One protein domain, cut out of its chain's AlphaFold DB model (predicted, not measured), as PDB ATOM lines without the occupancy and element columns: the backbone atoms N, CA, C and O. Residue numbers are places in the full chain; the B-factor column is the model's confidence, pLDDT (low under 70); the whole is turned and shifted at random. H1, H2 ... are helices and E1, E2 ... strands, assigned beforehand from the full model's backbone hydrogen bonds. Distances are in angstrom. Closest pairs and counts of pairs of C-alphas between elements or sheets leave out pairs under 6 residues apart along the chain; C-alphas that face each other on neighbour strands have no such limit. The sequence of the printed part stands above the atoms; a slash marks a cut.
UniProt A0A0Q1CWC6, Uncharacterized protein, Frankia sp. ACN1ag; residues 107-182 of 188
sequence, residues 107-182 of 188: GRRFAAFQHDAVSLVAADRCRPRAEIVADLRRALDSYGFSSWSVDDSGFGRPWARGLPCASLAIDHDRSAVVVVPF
ATOM      1  N   GLY A 107      40.996 -25.375 -30.845       86.94
ATOM      2  CA  GLY A 107      40.265 -24.244 -31.420       86.94
ATOM      3  C   GLY A 107      38.872 -24.635 -31.923       86.94
ATOM      4  O   GLY A 107      37.909 -23.918 -31.669       86.94
ATOM      5  N   ARG A 108      38.721 -25.812 -32.552       88.00
ATOM      6  CA  ARG A 108      37.409 -26.340 -32.974       88.00
ATOM      7  C   ARG A 108      36.465 -26.561 -31.794       88.00
ATOM      8  O   ARG A 108      35.317 -26.126 -31.847       88.00
ATOM      9  N   ARG A 109      36.941 -27.219 -30.732       89.62
ATOM     10  CA  ARG A 109      36.145 -27.437 -29.512       89.62
ATOM     11  C   ARG A 109      35.774 -26.122 -28.842       89.62
ATOM     12  O   ARG A 109      34.645 -25.974 -28.392       89.62
ATOM     13  N   PHE A 110      36.695 -25.162 -28.821       87.75
ATOM     14  CA  PHE A 110      36.438 -23.847 -28.248       87.75
ATOM     15  C   PHE A 110      35.398 -23.055 -29.048       87.75
ATOM     16  O   PHE A 110      34.490 -22.465 -28.471       87.75
ATOM     17  N   ALA A 111      35.475 -23.086 -30.381       85.38
ATOM     18  CA  ALA A 111      34.486 -22.446 -31.241       85.38
ATOM     19  C   ALA A 111      33.083 -23.056 -31.063       85.38
ATOM     20  O   ALA A 111      32.100 -22.316 -31.012       85.38
ATOM     21  N   ALA A 112      32.991 -24.384 -30.916       87.62
ATOM     22  CA  ALA A 112      31.735 -25.068 -30.605       87.62
ATOM     23  C   ALA A 112      31.182 -24.648 -29.231       87.62
ATOM     24  O   ALA A 112      30.028 -24.234 -29.138       87.62
ATOM     25  N   PHE A 113      32.031 -24.634 -28.197       90.62
ATOM     26  CA  PHE A 113      31.677 -24.101 -26.881       90.62
ATOM     27  C   PHE A 113      31.129 -22.669 -26.971       90.62
ATOM     28  O   PHE A 113      30.070 -22.380 -26.421       90.62
ATOM     29  N   GLN A 114      31.823 -21.768 -27.671       87.44
ATOM     30  CA  GLN A 114      31.395 -20.375 -27.776       87.44
ATOM     31  C   GLN A 114      30.047 -20.237 -28.485       87.44
ATOM     32  O   GLN A 114      29.227 -19.423 -28.063       87.44
ATOM     33  N   HIS A 115      29.807 -21.008 -29.546       85.62
ATOM     34  CA  HIS A 115      28.520 -21.012 -30.238       85.62
ATOM     35  C   HIS A 115      27.376 -21.407 -29.293       85.62
ATOM     36  O   HIS A 115      26.359 -20.708 -29.225       85.62
ATOM     37  N   ASP A 116      27.574 -22.472 -28.518       87.88
ATOM     38  CA  ASP A 116      26.586 -22.961 -27.559       87.88
ATOM     39  C   ASP A 116      26.396 -21.989 -26.393       87.88
ATOM     40  O   ASP A 116      25.265 -21.695 -26.016       87.88
ATOM     41  N   ALA A 117      27.481 -21.434 -25.850       87.88
ATOM     42  CA  ALA A 117      27.441 -20.480 -24.746       87.88
ATOM     43  C   ALA A 117      26.720 -19.183 -25.139       87.88
ATOM     44  O   ALA A 117      25.867 -18.693 -24.394       87.88
ATOM     45  N   VAL A 118      27.009 -18.646 -26.330       81.75
ATOM     46  CA  VAL A 118      26.295 -17.479 -26.867       81.75
ATOM     47  C   VAL A 118      24.823 -17.816 -27.070       81.75
ATOM     48  O   VAL A 118      23.974 -17.027 -26.670       81.75
ATOM     49  N   SER A 119      24.504 -18.991 -27.618       81.25
ATOM     50  CA  SER A 119      23.115 -19.431 -27.799       81.25
ATOM     51  C   SER A 119      22.381 -19.576 -26.462       81.25
ATOM     52  O   SER A 119      21.245 -19.131 -26.338       81.25
ATOM     53  N   LEU A 120      23.042 -20.110 -25.434       80.69
ATOM     54  CA  LEU A 120      22.496 -20.294 -24.089       80.69
ATOM     55  C   LEU A 120      22.108 -18.972 -23.415       80.69
ATOM     56  O   LEU A 120      21.116 -18.911 -22.682       80.69
ATOM     57  N   VAL A 121      22.892 -17.919 -23.654       76.31
ATOM     58  CA  VAL A 121      22.661 -16.581 -23.091       76.31
ATOM     59  C   VAL A 121      21.732 -15.741 -23.975       76.31
ATOM     60  O   VAL A 121      20.888 -15.018 -23.450       76.31
ATOM     61  N   ALA A 122      21.827 -15.862 -25.301       70.19
ATOM     62  CA  ALA A 122      21.012 -15.111 -26.257       70.19
ATOM     63  C   ALA A 122      19.571 -15.631 -26.373       70.19
ATOM     64  O   ALA A 122      18.660 -14.846 -26.635       70.19
ATOM     65  N   ALA A 123      19.349 -16.935 -26.180       62.53
ATOM     66  CA  ALA A 123      18.033 -17.553 -26.321       62.53
ATOM     67  C   ALA A 123      17.067 -17.225 -25.170       62.53
ATOM     68  O   ALA A 123      15.887 -17.566 -25.282       62.53
ATOM     69  N   ASP A 124      17.523 -16.584 -24.080       57.06
ATOM     70  CA  ASP A 124      16.770 -16.617 -22.829       57.06
ATOM     71  C   ASP A 124      16.486 -15.300 -22.092       57.06
ATOM     72  O   ASP A 124      17.260 -14.344 -22.003       57.06
ATOM     73  N   ARG A 125      15.284 -15.320 -21.517       61.25
ATOM     74  CA  ARG A 125      14.422 -14.229 -21.064       61.25
ATOM     75  C   ARG A 125      14.778 -13.758 -19.660       61.25
ATOM     76  O   ARG A 125      13.950 -13.847 -18.756       61.25
ATOM     77  N   CYS A 126      15.998 -13.274 -19.449       70.12
ATOM     78  CA  CYS A 126      16.391 -12.790 -18.122       70.12
ATOM     79  C   CYS A 126      16.311 -13.857 -17.024       70.12
ATOM     80  O   CYS A 126      15.786 -13.610 -15.936       70.12
ATOM     81  N   ARG A 127      16.850 -15.046 -17.315       75.69
ATOM     82  CA  ARG A 127      17.001 -16.115 -16.325       75.69
ATOM     83  C   ARG A 127      17.820 -15.656 -15.111       75.69
ATOM     84  O   ARG A 127      18.660 -14.757 -15.239       75.69
ATOM     85  N   PRO A 128      17.614 -16.274 -13.935       78.00
ATOM     86  CA  PRO A 128      18.404 -15.977 -12.750       78.00
ATOM     87  C   PRO A 128      19.911 -16.114 -13.001       78.00
ATOM     88  O   PRO A 128      20.371 -17.087 -13.598       78.00
ATOM     89  N   ARG A 129      20.692 -15.164 -12.470       80.88
ATOM     90  CA  ARG A 129      22.167 -15.136 -12.562       80.88
ATOM     91  C   ARG A 129      22.806 -16.488 -12.230       80.88
ATOM     92  O   ARG A 129      23.673 -16.950 -12.963       80.88
ATOM     93  N   ALA A 130      22.362 -17.122 -11.144       84.50
ATOM     94  CA  ALA A 130      22.916 -18.392 -10.683       84.50
ATOM     95  C   ALA A 130      22.724 -19.535 -11.697       84.50
ATOM     96  O   ALA A 130      23.623 -20.359 -11.848       84.50
ATOM     97  N   GLU A 131      21.597 -19.564 -12.413       86.00
ATOM     98  CA  GLU A 131      21.325 -20.582 -13.435       86.00
ATOM     99  C   GLU A 131      22.242 -20.402 -14.643       86.00
ATOM    100  O   GLU A 131      22.877 -21.360 -15.075       86.00
ATOM    101  N   ILE A 132      22.399 -19.166 -15.130       84.62
ATOM    102  CA  ILE A 132      23.297 -18.862 -16.256       84.62
ATOM    103  C   ILE A 132      24.739 -19.254 -15.912       84.62
ATOM    104  O   ILE A 132      25.415 -19.901 -16.709       84.62
ATOM    105  N   VAL A 133      25.214 -18.904 -14.714       88.44
ATOM    106  CA  VAL A 133      26.575 -19.249 -14.280       88.44
ATOM    107  C   VAL A 133      26.755 -20.766 -14.156       88.44
ATOM    108  O   VAL A 133      27.782 -21.292 -14.582       88.44
ATOM    109  N   ALA A 134      25.774 -21.484 -13.602       92.19
ATOM    110  CA  ALA A 134      25.831 -22.942 -13.487       92.19
ATOM    111  C   ALA A 134      25.841 -23.633 -14.860       92.19
ATOM    112  O   ALA A 134      26.576 -24.600 -15.065       92.19
ATOM    113  N   ASP A 135      25.061 -23.125 -15.808       91.31
ATOM    114  CA  ASP A 135      25.011 -23.613 -17.182       91.31
ATOM    115  C   ASP A 135      26.330 -23.390 -17.926       91.31
ATOM    116  O   ASP A 135      26.860 -24.323 -18.530       91.31
ATOM    117  N   LEU A 136      26.897 -22.183 -17.835       92.25
ATOM    118  CA  LEU A 136      28.190 -21.863 -18.446       92.25
ATOM    119  C   LEU A 136      29.314 -22.733 -17.880       92.25
ATOM    120  O   LEU A 136      30.150 -23.211 -18.640       92.25
ATOM    121  N   ARG A 137      29.314 -22.994 -16.566       95.69
ATOM    122  CA  ARG A 137      30.275 -23.916 -15.941       95.69
ATOM    123  C   ARG A 137      30.131 -25.338 -16.474       95.69
ATOM    124  O   ARG A 137      31.121 -25.924 -16.890       95.69
ATOM    125  N   ARG A 138      28.903 -25.864 -16.545       95.69
ATOM    126  CA  ARG A 138      28.654 -27.197 -17.120       95.69
ATOM    127  C   ARG A 138      29.106 -27.293 -18.575       95.69
ATOM    128  O   ARG A 138      29.655 -28.320 -18.960       95.69
ATOM    129  N   ALA A 139      28.893 -26.241 -19.363       94.38
ATOM    130  CA  ALA A 139      29.357 -26.185 -20.743       94.38
ATOM    131  C   ALA A 139      30.894 -26.160 -20.825       94.38
ATOM    132  O   ALA A 139      31.480 -26.921 -21.591       94.38
ATOM    133  N   LEU A 140      31.571 -25.346 -20.009       95.56
ATOM    134  CA  LEU A 140      33.037 -25.354 -19.938       95.56
ATOM    135  C   LEU A 140      33.565 -26.756 -19.609       95.56
ATOM    136  O   LEU A 140      34.429 -27.267 -20.322       95.56
ATOM    137  N   ASP A 141      32.990 -27.419 -18.607       95.94
ATOM    138  CA  ASP A 141      33.368 -28.779 -18.226       95.94
ATOM    139  C   ASP A 141      33.139 -29.786 -19.365       95.94
ATOM    140  O   ASP A 141      34.035 -30.571 -19.681       95.94
ATOM    141  N   SER A 142      31.979 -29.745 -20.035       96.12
ATOM    142  CA  SER A 142      31.646 -30.691 -21.111       96.12
ATOM    143  C   SER A 142      32.560 -30.568 -22.328       96.12
ATOM    144  O   SER A 142      32.794 -31.550 -23.030       96.12
ATOM    145  N   TYR A 143      33.085 -29.369 -22.577       94.44
ATOM    146  CA  TYR A 143      34.013 -29.102 -23.672       94.44
ATOM    147  C   TYR A 143      35.496 -29.271 -23.281       94.44
ATOM    148  O   TYR A 143      36.372 -29.174 -24.144       94.44
ATOM    149  N   GLY A 144      35.788 -29.596 -22.014       94.94
ATOM    150  CA  GLY A 144      37.148 -29.826 -21.513       94.94
ATOM    151  C   GLY A 144      37.897 -28.553 -21.104       94.94
ATOM    152  O   GLY A 144      39.126 -28.550 -21.076       94.94
ATOM    153  N   PHE A 145      37.171 -27.483 -20.784       94.56
ATOM    154  CA  PHE A 145      37.681 -26.186 -20.339       94.56
ATOM    155  C   PHE A 145      37.452 -25.963 -18.834       94.56
ATOM    156  O   PHE A 145      37.238 -24.841 -18.398       94.56
ATOM    157  N   SER A 146      37.514 -27.016 -18.015       94.19
ATOM    158  CA  SER A 146      37.218 -26.957 -16.570       94.19
ATOM    159  C   SER A 146      38.158 -26.059 -15.751       94.19
ATOM    160  O   SER A 146      37.834 -25.673 -14.631       94.19
ATOM    161  N   SER A 147      39.326 -25.699 -16.294       94.94
ATOM    162  CA  SER A 147      40.231 -24.715 -15.685       94.94
ATOM    163  C   SER A 147      39.810 -23.263 -15.934       94.94
ATOM    164  O   SER A 147      40.414 -22.353 -15.369       94.94
ATOM    165  N   TRP A 148      38.833 -23.031 -16.812       95.75
ATOM    166  CA  TRP A 148      38.338 -21.700 -17.126       95.75
ATOM    167  C   TRP A 148      37.340 -21.228 -16.077       95.75
ATOM    168  O   TRP A 148      36.602 -22.004 -15.472       95.75
ATOM    169  N   SER A 149      37.297 -19.916 -15.885       95.88
ATOM    170  CA  SER A 149      36.381 -19.275 -14.947       95.88
ATOM    171  C   SER A 149      35.192 -18.630 -15.658       95.88
ATOM    172  O   SER A 149      35.229 -18.341 -16.854       95.88
ATOM    173  N   VAL A 150      34.120 -18.394 -14.901       93.69
ATOM    174  CA  VAL A 150      33.012 -17.529 -15.319       93.69
ATOM    175  C   VAL A 150      33.103 -16.258 -14.487       93.69
ATOM    176  O   VAL A 150      32.931 -16.315 -13.269       93.69
ATOM    177  N   ASP A 151      33.399 -15.141 -15.146       91.62
ATOM    178  CA  ASP A 151      33.398 -13.809 -14.553       91.62
ATOM    179  C   ASP A 151      32.001 -13.209 -14.725       91.62
ATOM    180  O   ASP A 151      31.578 -12.839 -15.820       91.62
ATOM    181  N   ASP A 152      31.247 -13.180 -13.635       85.62
ATOM    182  CA  ASP A 152      29.853 -12.762 -13.605       85.62
ATOM    183  C   ASP A 152      29.690 -11.347 -13.011       85.62
ATOM    184  O   ASP A 152      28.585 -10.927 -12.648       85.62
ATOM    185  N   SER A 153      30.785 -10.575 -12.937       80.06
ATOM    186  CA  SER A 153      30.784  -9.205 -12.414       80.06
ATOM    187  C   SER A 153      29.981  -8.231 -13.279       80.06
ATOM    188  O   SER A 153      29.525  -7.203 -12.778       80.06
ATOM    189  N   GLY A 154      29.795  -8.537 -14.567       71.12
ATOM    190  CA  GLY A 154      29.047  -7.699 -15.505       71.12
ATOM    191  C   GLY A 154      27.523  -7.845 -15.432       71.12
ATOM    192  O   GLY A 154      26.820  -7.123 -16.138       71.12
ATOM    193  N   PHE A 155      26.976  -8.717 -14.572       70.94
ATOM    194  CA  PHE A 155      25.531  -8.743 -14.310       70.94
ATOM    195  C   PHE A 155      25.073  -7.459 -13.588       70.94
ATOM    196  O   PHE A 155      25.409  -7.235 -12.425       70.94
ATOM    197  N   GLY A 156      24.251  -6.632 -14.249       59.38
ATOM    198  CA  GLY A 156      23.644  -5.414 -13.686       59.38
ATOM    199  C   GLY A 156      22.131  -5.514 -13.399       59.38
ATOM    200  O   GLY A 156      21.455  -6.417 -13.887       59.38
ATOM    201  N   ARG A 157      21.581  -4.560 -12.616       53.59
ATOM    202  CA  ARG A 157      20.133  -4.399 -12.282       53.59
ATOM    203  C   ARG A 157      19.244  -4.369 -13.537       53.59
ATOM    204  O   ARG A 157      19.693  -3.773 -14.492       53.59
ATOM    205  N   PRO A 158      18.006  -4.903 -13.545       54.03
ATOM    206  CA  PRO A 158      17.306  -5.364 -14.754       54.03
ATOM    207  C   PRO A 158      17.258  -4.326 -15.882       54.03
ATOM    208  O   PRO A 158      16.765  -3.214 -15.699       54.03
ATOM    209  N   TRP A 159      17.754  -4.725 -17.054       55.06
ATOM    210  CA  TRP A 159      17.797  -3.908 -18.267       55.06
ATOM    211  C   TRP A 159      16.570  -4.241 -19.132       55.06
ATOM    212  O   TRP A 159      15.954  -5.291 -18.972       55.06
ATOM    213  N   ALA A 160      16.157  -3.272 -19.950       49.69
ATOM    214  CA  ALA A 160      14.823  -3.105 -20.535       49.69
ATOM    215  C   ALA A 160      14.059  -4.384 -20.962       49.69
ATOM    216  O   ALA A 160      14.609  -5.307 -21.557       49.69
ATOM    217  N   ARG A 161      12.733  -4.379 -20.733       52.50
ATOM    218  CA  ARG A 161      11.806  -5.435 -21.185       52.50
ATOM    219  C   ARG A 161      12.005  -5.737 -22.678       52.50
ATOM    220  O   ARG A 161      11.841  -4.843 -23.499       52.50
ATOM    221  N   GLY A 162      12.276  -7.003 -23.005       54.97
ATOM    222  CA  GLY A 162      12.333  -7.509 -24.383       54.97
ATOM    223  C   GLY A 162      13.734  -7.676 -24.987       54.97
ATOM    224  O   GLY A 162      13.821  -8.141 -26.118       54.97
ATOM    225  N   LEU A 163      14.810  -7.345 -24.262       58.16
ATOM    226  CA  LEU A 163      16.198  -7.638 -24.655       58.16
ATOM    227  C   LEU A 163      16.778  -8.793 -23.811       58.16
ATOM    228  O   LEU A 163      16.302  -9.008 -22.693       58.16
ATOM    229  N   PRO A 164      17.799  -9.532 -24.299       60.88
ATOM    230  CA  PRO A 164      18.548 -10.466 -23.461       60.88
ATOM    231  C   PRO A 164      19.156  -9.732 -22.260       60.88
ATOM    232  O   PRO A 164      19.641  -8.609 -22.387       60.88
ATOM    233  N   CYS A 165      19.148 -10.357 -21.082       70.00
ATOM    234  CA  CYS A 165      19.656  -9.712 -19.862       70.00
ATOM    235  C   CYS A 165      21.182  -9.629 -19.778       70.00
ATOM    236  O   CYS A 165      21.715  -8.922 -18.923       70.00
ATOM    237  N   ALA A 166      21.878 -10.371 -20.628       72.69
ATOM    238  CA  ALA A 166      23.322 -10.394 -20.696       72.69
ATOM    239  C   ALA A 166      23.765 -10.779 -22.109       72.69
ATOM    240  O   ALA A 166      22.996 -11.331 -22.895       72.69
ATOM    241  N   SER A 167      25.022 -10.492 -22.405       78.19
ATOM    242  CA  SER A 167      25.791 -11.102 -23.481       78.19
ATOM    243  C   SER A 167      27.047 -11.732 -22.873       78.19
ATOM    244  O   SER A 167      27.251 -11.699 -21.657       78.19
ATOM    245  N   LEU A 168      27.894 -12.309 -23.714       83.25
ATOM    246  CA  LEU A 168      29.164 -12.894 -23.314       83.25
ATOM    247  C   LEU A 168      30.315 -12.235 -24.064       83.25
ATOM    248  O   LEU A 168      30.222 -11.946 -25.257       83.25
ATOM    249  N   ALA A 169      31.418 -12.069 -23.355       84.62
ATOM    250  CA  ALA A 169      32.738 -11.855 -23.907       84.62
ATOM    251  C   ALA A 169      33.649 -13.007 -23.471       84.62
ATOM    252  O   ALA A 169      33.389 -13.700 -22.485       84.62
ATOM    253  N   ILE A 170      34.720 -13.220 -24.224       87.25
ATOM    254  CA  ILE A 170      35.717 -14.243 -23.929       87.25
ATOM    255  C   ILE A 170      37.054 -13.556 -23.705       87.25
ATOM    256  O   ILE A 170      37.519 -12.795 -24.550       87.25
ATOM    257  N   ASP A 171      37.664 -13.852 -22.565       87.62
ATOM    258  CA  ASP A 171      38.988 -13.395 -22.180       87.62
ATOM    259  C   ASP A 171      39.929 -14.601 -22.170       87.62
ATOM    260  O   ASP A 171      39.989 -15.375 -21.212       87.62
ATOM    261  N   HIS A 172      40.628 -14.801 -23.287       85.38
ATOM    262  CA  HIS A 172      41.539 -15.929 -23.453       85.38
ATOM    263  C   HIS A 172      42.747 -15.862 -22.513       85.38
ATOM    264  O   HIS A 172      43.233 -16.907 -22.081       85.38
ATOM    265  N   ASP A 173      43.219 -14.661 -22.176       86.06
ATOM    266  CA  ASP A 173      44.421 -14.480 -21.363       86.06
ATOM    267  C   ASP A 173      44.148 -14.796 -19.892       86.06
ATOM    268  O   ASP A 173      44.967 -15.439 -19.235       86.06
ATOM    269  N   ARG A 174      42.959 -14.435 -19.390       89.81
ATOM    270  CA  ARG A 174      42.483 -14.865 -18.064       89.81
ATOM    271  C   ARG A 174      41.810 -16.237 -18.068       89.81
ATOM    272  O   ARG A 174      41.445 -16.717 -16.997       89.81
ATOM    273  N   SER A 175      41.636 -16.866 -19.236       92.12
ATOM    274  CA  SER A 175      40.830 -18.087 -19.397       92.12
ATOM    275  C   SER A 175      39.463 -17.933 -18.719       92.12
ATOM    276  O   SER A 175      39.078 -18.708 -17.841       92.12
ATOM    277  N   ALA A 176      38.756 -16.861 -19.076       92.75
ATOM    278  CA  ALA A 176      37.494 -16.484 -18.462       92.75
ATOM    279  C   ALA A 176      36.409 -16.233 -19.512       92.75
ATOM    280  O   ALA A 176      36.626 -15.577 -20.532       92.75
ATOM    281  N   VAL A 177      35.206 -16.722 -19.226       91.44
ATOM    282  CA  VAL A 177      33.982 -16.305 -19.908       91.44
ATOM    283  C   VAL A 177      33.400 -15.161 -19.103       91.44
ATOM    284  O   VAL A 177      32.994 -15.347 -17.958       91.44
ATOM    285  N   VAL A 178      33.392 -13.973 -19.691       89.38
ATOM    286  CA  VAL A 178      32.951 -12.751 -19.031       89.38
ATOM    287  C   VAL A 178      31.510 -12.489 -19.419       89.38
ATOM    288  O   VAL A 178      31.196 -12.259 -20.586       89.38
ATOM    289  N   VAL A 179      30.614 -12.502 -18.443       85.19
ATOM    290  CA  VAL A 179      29.246 -12.046 -18.653       85.19
ATOM    291  C   VAL A 179      29.264 -10.528 -18.718       85.19
ATOM    292  O   VAL A 179      29.710  -9.868 -17.782       85.19
ATOM    293  N   VAL A 180      28.771  -9.971 -19.819       78.69
ATOM    294  CA  VAL A 180      28.729  -8.523 -20.049       78.69
ATOM    295  C   VAL A 180      27.283  -8.042 -20.192       78.69
ATOM    296  O   VAL A 180      26.415  -8.819 -20.602       78.69
ATOM    297  N   PRO A 181      26.989  -6.768 -19.886       72.25
ATOM    298  CA  PRO A 181      25.681  -6.191 -20.174       72.25
ATOM    299  C   PRO A 181      25.336  -6.313 -21.663       72.25
ATOM    300  O   PRO A 181      26.206  -6.146 -22.523       72.25
ATOM    301  N   PHE A 182      24.068  -6.577 -21.985       69.12
ATOM    302  CA  PHE A 182      23.622  -6.504 -23.375       69.12
ATOM    303  C   PHE A 182      23.677  -5.037 -23.846       69.12
ATOM    304  O   PHE A 182      23.172  -4.163 -23.135       69.12
TER     305      PHE A 182
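This is residues 107 to 182 of the 188 residues of an uncharacterized protein of Frankia sp. ACN1ag (UniProt A0A0Q1CWC6). A hairpin of two helices, H1 and H2, covers one face of a small three-stranded sheet, making two layers, helices on one face of a sheet. A long loop, residues 152 to 166, links strands E1 and E2 and reaches out to Arg 161, far from the start of H1. The printed part has 76 residues, with H1, H2, E1, E2 and E3 in that order; the sheet is mixed, in the order E1 E3 E2, and the class is mixed, helices and strands. It is compact, with a radius of gyration of the C-alphas of 11.9 A, and elongated, spanning 35 by 21 by 17 A.

H1, residues 107 to 122, and H2, residues 129 to 143, form a helical hairpin and touch, closest at the C-alphas of Phe 113 and Tyr 143, 6.4 A apart. They run opposite ways at a shallow tilt of 20 degrees. In both helices every O i to N i+4 pair is within hydrogen-bond range. E1, residues 149 to 151, is parallel to E3, residues 176 to 180, with N 151 and O 177 at 2.8 A. E3 and E2, residues 167 to 171, are an antiparallel hairpin, with N 169 and O 178 at 2.8 A. H1 is on the sheet, over E2, at a height of 9.8 A. H2 is on it too; its closest C-alphas to E1 are Val 133 and Val 150, 6.7 A.

H1 begins at C-alpha 107 (40.265, -24.244, -31.420) and is 21.9 A long; H2 is 21.4 A. E1 measures 6.2 A, E2 13.5 A and E3 11.9 A, ending at C-alpha 180 (28.729, -8.523, -20.049).

The C-alphas of Gly 107 and Arg 161, the two farthest apart, are 35.6 A apart. The printed part has no cut, and the link from E1 to E2 is long. Residues 123 to 125, 156 to 164 and 182 have pLDDT under 70.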